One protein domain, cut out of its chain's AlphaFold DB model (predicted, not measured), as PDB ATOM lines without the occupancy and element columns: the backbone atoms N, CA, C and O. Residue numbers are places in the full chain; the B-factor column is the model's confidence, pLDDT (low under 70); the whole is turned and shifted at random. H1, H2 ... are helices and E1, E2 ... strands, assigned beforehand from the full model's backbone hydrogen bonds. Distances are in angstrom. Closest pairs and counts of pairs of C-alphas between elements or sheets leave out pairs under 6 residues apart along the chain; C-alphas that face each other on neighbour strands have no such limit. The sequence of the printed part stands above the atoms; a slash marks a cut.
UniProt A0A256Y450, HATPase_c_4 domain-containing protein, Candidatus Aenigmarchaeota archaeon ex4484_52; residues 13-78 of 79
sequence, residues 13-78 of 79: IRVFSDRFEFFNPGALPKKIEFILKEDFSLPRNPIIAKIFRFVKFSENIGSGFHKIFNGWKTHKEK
ATOM      1  N   ILE A  13     198.589 164.180 149.050       96.31
ATOM      2  CA  ILE A  13     199.481 163.113 148.606       96.31
ATOM      3  C   ILE A  13     200.891 163.509 149.039       96.31
ATOM      4  O   ILE A  13     201.320 164.633 148.777       96.31
ATOM      5  N   ARG A  14     201.594 162.617 149.737       97.69
ATOM      6  CA  ARG A  14     203.024 162.767 150.031       97.69
ATOM      7  C   ARG A  14     203.800 161.753 149.211       97.69
ATOM      8  O   ARG A  14     203.406 160.591 149.136       97.69
ATOM      9  N   VAL A  15     204.886 162.214 148.611       97.75
ATOM     10  CA  VAL A  15     205.764 161.401 147.771       97.75
ATOM     11  C   VAL A  15     207.084 161.230 148.502       97.75
ATOM     12  O   VAL A  15     207.688 162.215 148.923       97.75
ATOM     13  N   PHE A  16     207.507 159.984 148.654       97.44
ATOM     14  CA  PHE A  16     208.803 159.599 149.196       97.44
ATOM     15  C   PHE A  16     209.558 158.793 148.143       97.44
ATOM     16  O   PHE A  16     208.984 158.376 147.137       97.44
ATOM     17  N   SER A  17     210.844 158.545 148.380       97.25
ATOM     18  CA  SER A  17     211.665 157.727 147.482       97.25
ATOM     19  C   SER A  17     211.156 156.289 147.338       97.25
ATOM     20  O   SER A  17     211.424 155.656 146.325       97.25
ATOM     21  N   ASP A  18     210.440 155.772 148.340       95.38
ATOM     22  CA  ASP A  18     210.025 154.370 148.443       95.38
ATOM     23  C   ASP A  18     208.502 154.161 148.496       95.38
ATOM     24  O   ASP A  18     208.033 153.024 148.418       95.38
ATOM     25  N   ARG A  19     207.709 155.232 148.646       94.19
ATOM     26  CA  ARG A  19     206.251 155.126 148.799       94.19
ATOM     27  C   ARG A  19     205.497 156.403 148.451       94.19
ATOM     28  O   ARG A  19     206.031 157.510 148.465       94.19
ATOM     29  N   PHE A  20     204.196 156.227 148.264       95.81
ATOM     30  CA  PHE A  20     203.211 157.301 148.242       95.81
ATOM     31  C   PHE A  20     202.290 157.166 149.452       95.81
ATOM     32  O   PHE A  20     201.777 156.081 149.727       95.81
ATOM     33  N   GLU A  21     202.041 158.266 150.156       96.06
ATOM     34  CA  GLU A  21     201.042 158.319 151.222       96.06
ATOM     35  C   GLU A  21     199.860 159.173 150.776       96.06
ATOM     36  O   GLU A  21     200.013 160.351 150.445       96.06
ATOM     37  N   PHE A  22     198.668 158.585 150.815       93.88
ATOM     38  CA  PHE A  22     197.417 159.257 150.494       93.88
ATOM     39  C   PHE A  22     196.659 159.558 151.785       93.88
ATOM     40  O   PHE A  22     196.403 158.665 152.591       93.88
ATOM     41  N   PHE A  23     196.266 160.813 151.966       93.50
ATOM     42  CA  PHE A  23     195.466 161.272 153.092       93.50
ATOM     43  C   PHE A  23     194.206 161.965 152.584       93.50
ATOM     44  O   PHE A  23     194.282 162.860 151.744       93.50
ATOM     45  N   ASN A  24     193.057 161.586 153.141       92.75
ATOM     46  CA  ASN A  24     191.792 162.283 152.954       92.75
ATOM     47  C   ASN A  24     191.187 162.589 154.330       92.75
ATOM     48  O   ASN A  24     191.158 161.695 155.177       92.75
ATOM     49  N   PRO A  25     190.670 163.806 154.546       93.75
ATOM     50  CA  PRO A  25     189.867 164.128 155.717       93.75
ATOM     51  C   PRO A  25     188.684 163.170 155.929       93.75
ATOM     52  O   PRO A  25     188.027 162.734 154.977       93.75
ATOM     53  N   GLY A  26     188.389 162.896 157.201       90.38
ATOM     54  CA  GLY A  26     187.275 162.058 157.649       90.38
ATOM     55  C   GLY A  26     187.655 160.604 157.969       90.38
ATOM     56  O   GLY A  26     188.630 160.060 157.464       90.38
ATOM     57  N   ALA A  27     186.846 159.951 158.807       87.81
ATOM     58  CA  ALA A  27     187.083 158.580 159.281       87.81
ATOM     59  C   ALA A  27     186.439 157.510 158.386       87.81
ATOM     60  O   ALA A  27     185.390 157.752 157.790       87.81
ATOM     61  N   LEU A  28     187.019 156.312 158.315       88.38
ATOM     62  CA  LEU A  28     186.412 155.205 157.571       88.38
ATOM     63  C   LEU A  28     184.962 154.942 158.039       88.38
ATOM     64  O   LEU A  28     184.688 155.005 159.236       88.38
ATOM     65  N   PRO A  29     184.031 154.627 157.120       85.62
ATOM     66  CA  PRO A  29     182.627 154.366 157.463       85.62
ATOM     67  C   PRO A  29     182.416 153.082 158.287       85.62
ATOM     68  O   PRO A  29     181.365 152.908 158.893       85.62
ATOM     69  N   LYS A  30     183.400 152.175 158.290       86.62
ATOM     70  CA  LYS A  30     183.463 150.936 159.078       86.62
ATOM     71  C   LYS A  30     184.925 150.653 159.444       86.62
ATOM     72  O   LYS A  30     185.832 151.266 158.878       86.62
ATOM     73  N   LYS A  31     185.172 149.695 160.345       88.50
ATOM     74  CA  LYS A  31     186.537 149.191 160.578       88.50
ATOM     75  C   LYS A  31     187.109 148.601 159.287       88.50
ATOM     76  O   LYS A  31     186.380 147.981 158.508       88.50
ATOM     77  N   ILE A  32     188.414 148.773 159.092       86.19
ATOM     78  CA  ILE A  32     189.112 148.348 157.876       86.19
ATOM     79  C   ILE A  32     188.957 146.843 157.615       86.19
ATOM     80  O   ILE A  32     188.755 146.455 156.471       86.19
ATOM     81  N   GLU A  33     188.940 146.006 158.660       87.38
ATOM     82  CA  GLU A  33     188.779 144.552 158.512       87.38
ATOM     83  C   GLU A  33     187.480 144.166 157.787       87.38
ATOM     84  O   GLU A  33     187.477 143.213 157.013       87.38
ATOM     85  N   PHE A  34     186.388 144.903 158.017       86.44
ATOM     86  CA  PHE A  34     185.106 144.651 157.352       86.44
ATOM     87  C   PHE A  34     185.100 145.190 155.925       86.44
ATOM     88  O   PHE A  34     184.627 144.513 155.022       86.44
ATOM     89  N   ILE A  35     185.686 146.371 155.708       84.31
ATOM     90  CA  ILE A  35     185.804 146.980 154.373       84.31
ATOM     91  C   ILE A  35     186.600 146.080 153.419       84.31
ATOM     92  O   ILE A  35     186.317 146.056 152.230       84.31
ATOM     93  N   LEU A  36     187.593 145.350 153.932       83.94
ATOM     94  CA  LEU A  36     188.429 144.452 153.131       83.94
ATOM     95  C   LEU A  36     187.825 143.060 152.902       83.94
ATOM     96  O   LEU A  36     188.338 142.322 152.065       83.94
ATOM     97  N   LYS A  37     186.802 142.668 153.671       83.81
ATOM     98  CA  LYS A  37     186.130 141.363 153.550       83.81
ATOM     99  C   LYS A  37     184.820 141.443 152.775       83.81
ATOM    100  O   LYS A  37     184.424 140.465 152.153       83.81
ATOM    101  N   GLU A  38     184.133 142.573 152.874       77.69
ATOM    102  CA  GLU A  38     182.843 142.811 152.238       77.69
ATOM    103  C   GLU A  38     183.038 143.630 150.959       77.69
ATOM    104  O   GLU A  38     183.832 144.570 150.935       77.69
ATOM    105  N   ASP A  39     182.226 143.367 149.935       71.69
ATOM    106  CA  ASP A  39     182.067 144.247 148.771       71.69
ATOM    107  C   ASP A  39     181.295 145.527 149.155       71.69
ATOM    108  O   ASP A  39     180.192 145.817 148.684       71.69
ATOM    109  N   PHE A  40     181.868 146.303 150.072       73.44
ATOM    110  CA  PHE A  40     181.221 147.425 150.734       73.44
ATOM    111  C   PHE A  40     181.665 148.763 150.140       73.44
ATOM    112  O   PHE A  40     182.843 149.119 150.141       73.44
ATOM    113  N   SER A  41     180.700 149.562 149.683       75.88
ATOM    114  CA  SER A  41     180.939 150.923 149.200       75.88
ATOM    115  C   SER A  41     179.894 151.885 149.760       75.88
ATOM    116  O   SER A  41     178.791 151.984 149.224       75.88
ATOM    117  N   LEU A  42     180.276 152.676 150.766       83.38
ATOM    118  CA  LEU A  42     179.448 153.754 151.313       83.38
ATOM    119  C   LEU A  42     180.091 155.127 151.039       83.38
ATOM    120  O   LEU A  42     180.946 155.583 151.806       83.38
ATOM    121  N   PRO A  43     179.752 155.792 149.918       84.38
ATOM    122  CA  PRO A  43     180.229 157.141 149.649       84.38
ATOM    123  C   PRO A  43     179.561 158.152 150.580       84.38
ATOM    124  O   PRO A  43     178.345 158.134 150.740       84.38
ATOM    125  N   ARG A  44     180.341 159.087 151.138       86.31
ATOM    126  CA  ARG A  44     179.784 160.193 151.941       86.31
ATOM    127  C   ARG A  44     178.882 161.109 151.120       86.31
ATOM    128  O   ARG A  44     177.896 161.615 151.634       86.31
ATOM    129  N   ASN A  45     179.233 161.326 149.852       89.31
ATOM    130  CA  ASN A  45     178.431 162.108 148.920       89.31
ATOM    131  C   ASN A  45     177.956 161.205 147.762       89.31
ATOM    132  O   ASN A  45     178.754 160.897 146.865       89.31
ATOM    133  N   PRO A  46     176.680 160.774 147.758       88.69
ATOM    134  CA  PRO A  46     176.154 159.880 146.730       88.69
ATOM    135  C   PRO A  46     176.071 160.540 145.346       88.69
ATOM    136  O   PRO A  46     176.192 159.842 144.342       88.69
ATOM    137  N   ILE A  47     175.932 161.869 145.268       92.12
ATOM    138  CA  ILE A  47     175.900 162.610 143.997       92.12
ATOM    139  C   ILE A  47     177.271 162.538 143.326       92.12
ATOM    140  O   ILE A  47     177.374 162.144 142.166       92.12
ATOM    141  N   ILE A  48     178.336 162.828 144.077       90.44
ATOM    142  CA  ILE A  48     179.709 162.719 143.568       90.44
ATOM    143  C   ILE A  48     179.993 161.274 143.145       90.44
ATOM    144  O   ILE A  48     180.499 161.045 142.050       90.44
ATOM    145  N   ALA A  49     179.620 160.286 143.961       89.81
ATOM    146  CA  ALA A  49     179.785 158.880 143.597       89.81
ATOM    147  C   ALA A  49     179.055 158.508 142.297       89.81
ATOM    148  O   ALA A  49     179.612 157.804 141.457       89.81
ATOM    149  N   LYS A  50     177.827 159.006 142.106       89.94
ATOM    150  CA  LYS A  50     177.047 158.788 140.884       89.94
ATOM    151  C   LYS A  50     177.745 159.374 139.658       89.94
ATOM    152  O   LYS A  50     177.818 158.690 138.644       89.94
ATOM    153  N   ILE A  51     178.295 160.586 139.755       92.62
ATOM    154  CA  ILE A  51     179.029 161.226 138.651       92.62
ATOM    155  C   ILE A  51     180.264 160.402 138.278       92.62
ATOM    156  O   ILE A  51     180.427 160.066 137.109       92.62
ATOM    157  N   PHE A  52     181.088 160.009 139.257       90.31
ATOM    158  CA  PHE A  52     182.294 159.204 139.010       90.31
ATOM    159  C   PHE A  52     181.975 157.851 138.354       90.31
ATOM    160  O   PHE A  52     182.702 157.410 137.464       90.31
ATOM    161  N   ARG A  53     180.861 157.214 138.735       89.50
ATOM    162  CA  ARG A  53     180.365 155.986 138.089       89.50
ATOM    163  C   ARG A  53     179.869 156.242 136.671       89.50
ATOM    164  O   ARG A  53     180.176 155.466 135.772       89.50
ATOM    165  N   PHE A  54     179.146 157.340 136.455       92.12
ATOM    166  CA  PHE A  54     178.607 157.705 135.146       92.12
ATOM    167  C   PHE A  54     179.715 157.934 134.111       92.12
ATOM    168  O   PHE A  54     179.625 157.437 132.992       92.12
ATOM    169  N   VAL A  55     180.804 158.597 134.510       93.44
ATOM    170  CA  VAL A  55     181.981 158.812 133.648       93.44
ATOM    171  C   VAL A  55     182.966 157.634 133.647       93.44
ATOM    172  O   VAL A  55     184.059 157.750 133.104       93.44
ATOM    173  N   LYS A  56     182.596 156.491 134.244       87.75
ATOM    174  CA  LYS A  56     183.409 155.262 134.335       87.75
ATOM    175  C   LYS A  56     184.771 155.435 135.030       87.75
ATOM    176  O   LYS A  56     185.687 154.652 134.799       87.75
ATOM    177  N   PHE A  57     184.901 156.415 135.923       87.06
ATOM    178  CA  PHE A  57     186.091 156.619 136.763       87.06
ATOM    179  C   PHE A  57     186.037 155.876 138.099       87.06
ATOM    180  O   PHE A  57     187.023 155.846 138.834       87.06
ATOM    181  N   SER A  58     184.903 155.266 138.437       85.25
ATOM    182  CA  SER A  58     184.779 154.406 139.613       85.25
ATOM    183  C   SER A  58     183.812 153.261 139.359       85.25
ATOM    184  O   SER A  58     182.847 153.411 138.611       85.25
ATOM    185  N   GLU A  59     184.022 152.154 140.057       80.56
ATOM    186  CA  GLU A  59     183.157 150.981 139.986       80.56
ATOM    187  C   GLU A  59     181.879 151.136 140.829       80.56
ATOM    188  O   GLU A  59     181.767 151.989 141.720       80.56
ATOM    189  N   ASN A  60     180.886 150.294 140.541       69.19
ATOM    190  CA  ASN A  60     179.640 150.244 141.310       69.19
ATOM    191  C   ASN A  60     179.786 149.454 142.623       69.19
ATOM    192  O   ASN A  60     179.067 149.740 143.578       69.19
ATOM    193  N   ILE A  61     180.730 148.510 142.668       69.44
ATOM    194  CA  ILE A  61     180.956 147.535 143.745       69.44
ATOM    195  C   ILE A  61     182.285 147.849 144.457       69.44
ATOM    196  O   ILE A  61     183.176 148.446 143.855       69.44
ATOM    197  N   GLY A  62     182.414 147.502 145.744       72.88
ATOM    198  CA  GLY A  62     183.560 147.808 146.626       72.88
ATOM    199  C   GLY A  62     184.915 147.188 146.241       72.88
ATOM    200  O   GLY A  62     185.834 147.161 147.054       72.88
ATOM    201  N   SER A  63     185.089 146.747 144.995       83.19
ATOM    202  CA  SER A  63     186.257 146.030 144.468       83.19
ATOM    203  C   SER A  63     187.555 146.844 144.416       83.19
ATOM    204  O   SER A  63     188.628 146.276 144.194       83.19
ATOM    205  N   GLY A  64     187.494 148.165 144.618       85.06
ATOM    206  CA  GLY A  64     188.646 149.062 144.475       85.06
ATOM    207  C   GLY A  64     189.853 148.654 145.325       85.06
ATOM    208  O   GLY A  64     190.972 148.612 144.815       85.06
ATOM    209  N   PHE A  65     189.639 148.276 146.591       86.94
ATOM    210  CA  PHE A  65     190.725 147.825 147.468       86.94
ATOM    211  C   PHE A  65     191.377 146.535 146.965       86.94
ATOM    212  O   PHE A  65     192.601 146.471 146.862       86.94
ATOM    213  N   HIS A  66     190.582 145.531 146.583       86.75
ATOM    214  CA  HIS A  66     191.104 144.271 146.048       86.75
ATOM    215  C   HIS A  66     191.954 144.489 144.798       86.75
ATOM    216  O   HIS A  66     193.029 143.903 144.676       86.75
ATOM    217  N   LYS A  67     191.528 145.379 143.896       88.06
ATOM    218  CA  LYS A  67     192.301 145.717 142.695       88.06
ATOM    219  C   LYS A  67     193.621 146.403 143.011       88.06
ATOM    220  O   LYS A  67     194.623 146.065 142.392       88.06
ATOM    221  N   ILE A  68     193.635 147.319 143.980       89.06
ATOM    222  CA  ILE A  68     194.868 147.974 144.431       89.06
ATOM    223  C   ILE A  68     195.850 146.929 144.978       89.06
ATOM    224  O   ILE A  68     197.001 146.884 144.544       89.06
ATOM    225  N   PHE A  69     195.399 146.045 145.875       89.06
ATOM    226  CA  PHE A  69     196.266 145.015 146.455       89.06
ATOM    227  C   PHE A  69     196.760 144.003 145.421       89.06
ATOM    228  O   PHE A  69     197.946 143.678 145.408       89.06
ATOM    229  N   ASN A  70     195.875 143.518 144.550       90.06
ATOM    230  CA  ASN A  70     196.241 142.549 143.521       90.06
ATOM    231  C   ASN A  70     197.183 143.171 142.488       90.06
ATOM    232  O   ASN A  70     198.194 142.563 142.154       90.06
ATOM    233  N   GLY A  71     196.918 144.409 142.056       91.06
ATOM    234  CA  GLY A  71     197.803 145.143 141.152       91.06
ATOM    235  C   GLY A  71     199.208 145.320 141.729       91.06
ATOM    236  O   GLY A  71     200.192 145.097 141.027       91.06
ATOM    237  N   TRP A  72     199.312 145.636 143.025       89.81
ATOM    238  CA  TRP A  72     200.605 145.739 143.703       89.81
ATOM    239  C   TRP A  72     201.345 144.398 143.791       89.81
ATOM    240  O   TRP A  72     202.544 144.342 143.517       89.81
ATOM    241  N   LYS A  73     200.645 143.307 144.135       90.31
ATOM    242  CA  LYS A  73     201.233 141.956 144.181       90.31
ATOM    243  C   LYS A  73     201.771 141.526 142.819       90.31
ATOM    244  O   LYS A  73     202.933 141.151 142.720       90.31
ATOM    245  N   THR A  74     200.968 141.676 141.766       92.06
ATOM    246  CA  THR A  74     201.378 141.336 140.398       92.06
ATOM    247  C   THR A  74     202.573 142.160 139.927       92.06
ATOM    248  O   THR A  74     203.385 141.659 139.158       92.06
ATOM    249  N   HIS A  75     202.701 143.418 140.358       86.31
ATOM    250  CA  HIS A  75     203.889 144.206 140.044       86.31
ATOM    251  C   HIS A  75     205.135 143.655 140.748       86.31
ATOM    252  O   HIS A  75     206.161 143.496 140.103       86.31
ATOM    253  N   LYS A  76     205.038 143.295 142.036       76.06
ATOM    254  CA  LYS A  76     206.162 142.702 142.779       76.06
ATOM    255  C   LYS A  76     206.639 141.361 142.224       76.06
ATOM    256  O   LYS A  76     207.818 141.076 142.317       76.06
ATOM    257  N   GLU A  77     205.746 140.542 141.678       71.94
ATOM    258  CA  GLU A  77     206.108 139.248 141.075       71.94
ATOM    259  C   GLU A  77     206.813 139.390 139.714       71.94
ATOM    260  O   GLU A  77     207.379 138.424 139.212       71.94
ATOM    261  N   LYS A  78     206.756 140.579 139.097       62.00
ATOM    262  CA  LYS A  78     207.330 140.876 137.774       62.00
ATOM    263  C   LYS A  78     208.636 141.679 137.824       62.00
ATOM    264  O   LYS A  78     209.222 141.889 136.763       62.00
TER     265      LYS A  78
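This is residues 13 to 78 of the 79 residues of the protein "HATPase_c_4 domain-containing protein" of Candidatus Aenigmarchaeota archaeon ex4484_52 (UniProt A0A256Y450). A loose, open arrangement in which a two-strand hairpin, E1 and E2, and the long helix H3 reach toward the same end as two separate arms, with residues 15 to 20 of the hairpin's turn and residues 67 to 78, most of them in H3, sticking out. The short helix H1 and the helix H2 lie away from these tips, joined by loops, and no helix touches another. The printed part has 66 residues, with two named strands and three named helices in the order E1, E2, H1, H2, H3; the sheet has the order E1 - E2 and is antiparallel, and the class is mixed, helices and strands. The whole is loose, with a radius of gyration of the C-alphas of 14.0 A, and the C-alphas span 36 by 28 by 24 A.

E1, residues 13 to 15, and E2, residues 20 to 23, are antiparallel neighbours and form a hairpin, with 159 degrees between their directions. C-alphas 13 and 22 face each other at 4.8 A, and C-alphas 15 and 20 at 4.9 A. N 14 and O 21 are within hydrogen-bond range at 2.9 A, as are N 21 and O 14 at 2.9 A. H1, residues 32 to 35, is apart from E1. H2, residues 46 to 54, is apart from H1 and from both strands. H3, residues 64 to 76, is apart from H1, H2, E1 and E2. In H2 and H3 each O i to N i+4 pair is within hydrogen-bond range; H1, with four residues, is too short for such a pair, and its one O i to N i+3 pair is within range.

E1 begins at C-alpha 13 (199.481, 163.113, 148.606). E2, from Phe 20 to Phe 23, measures 10.0 A from first to last C-alpha. H1, from Ile 32 to Ile 35, has its first C-alpha at (189.112, 148.348, 157.876). H2 measures 12.0 A from Pro 46 to Phe 54. H3, the longest helix, measures 18.7 A from Gly 64 to Lys 76, and its last C-alpha is at (206.162, 142.702, 142.779).

The two C-alphas farthest apart, those of Ile 47 and Lys 78, are 38.7 A apart. Without the stretches that stand free, the body has 48 residues and spans 28 by 27 by 18 A. The printed part has no cut. The link from E1 to E2 is tight, with 4 residues; the links from E2 to H1, H1 to H2 and H2 to H3 are short, with 8, 10 and 9 residues. The mean pLDDT of the printed part is 87.0, and residues 60 to 61 and residue 78 are under 70.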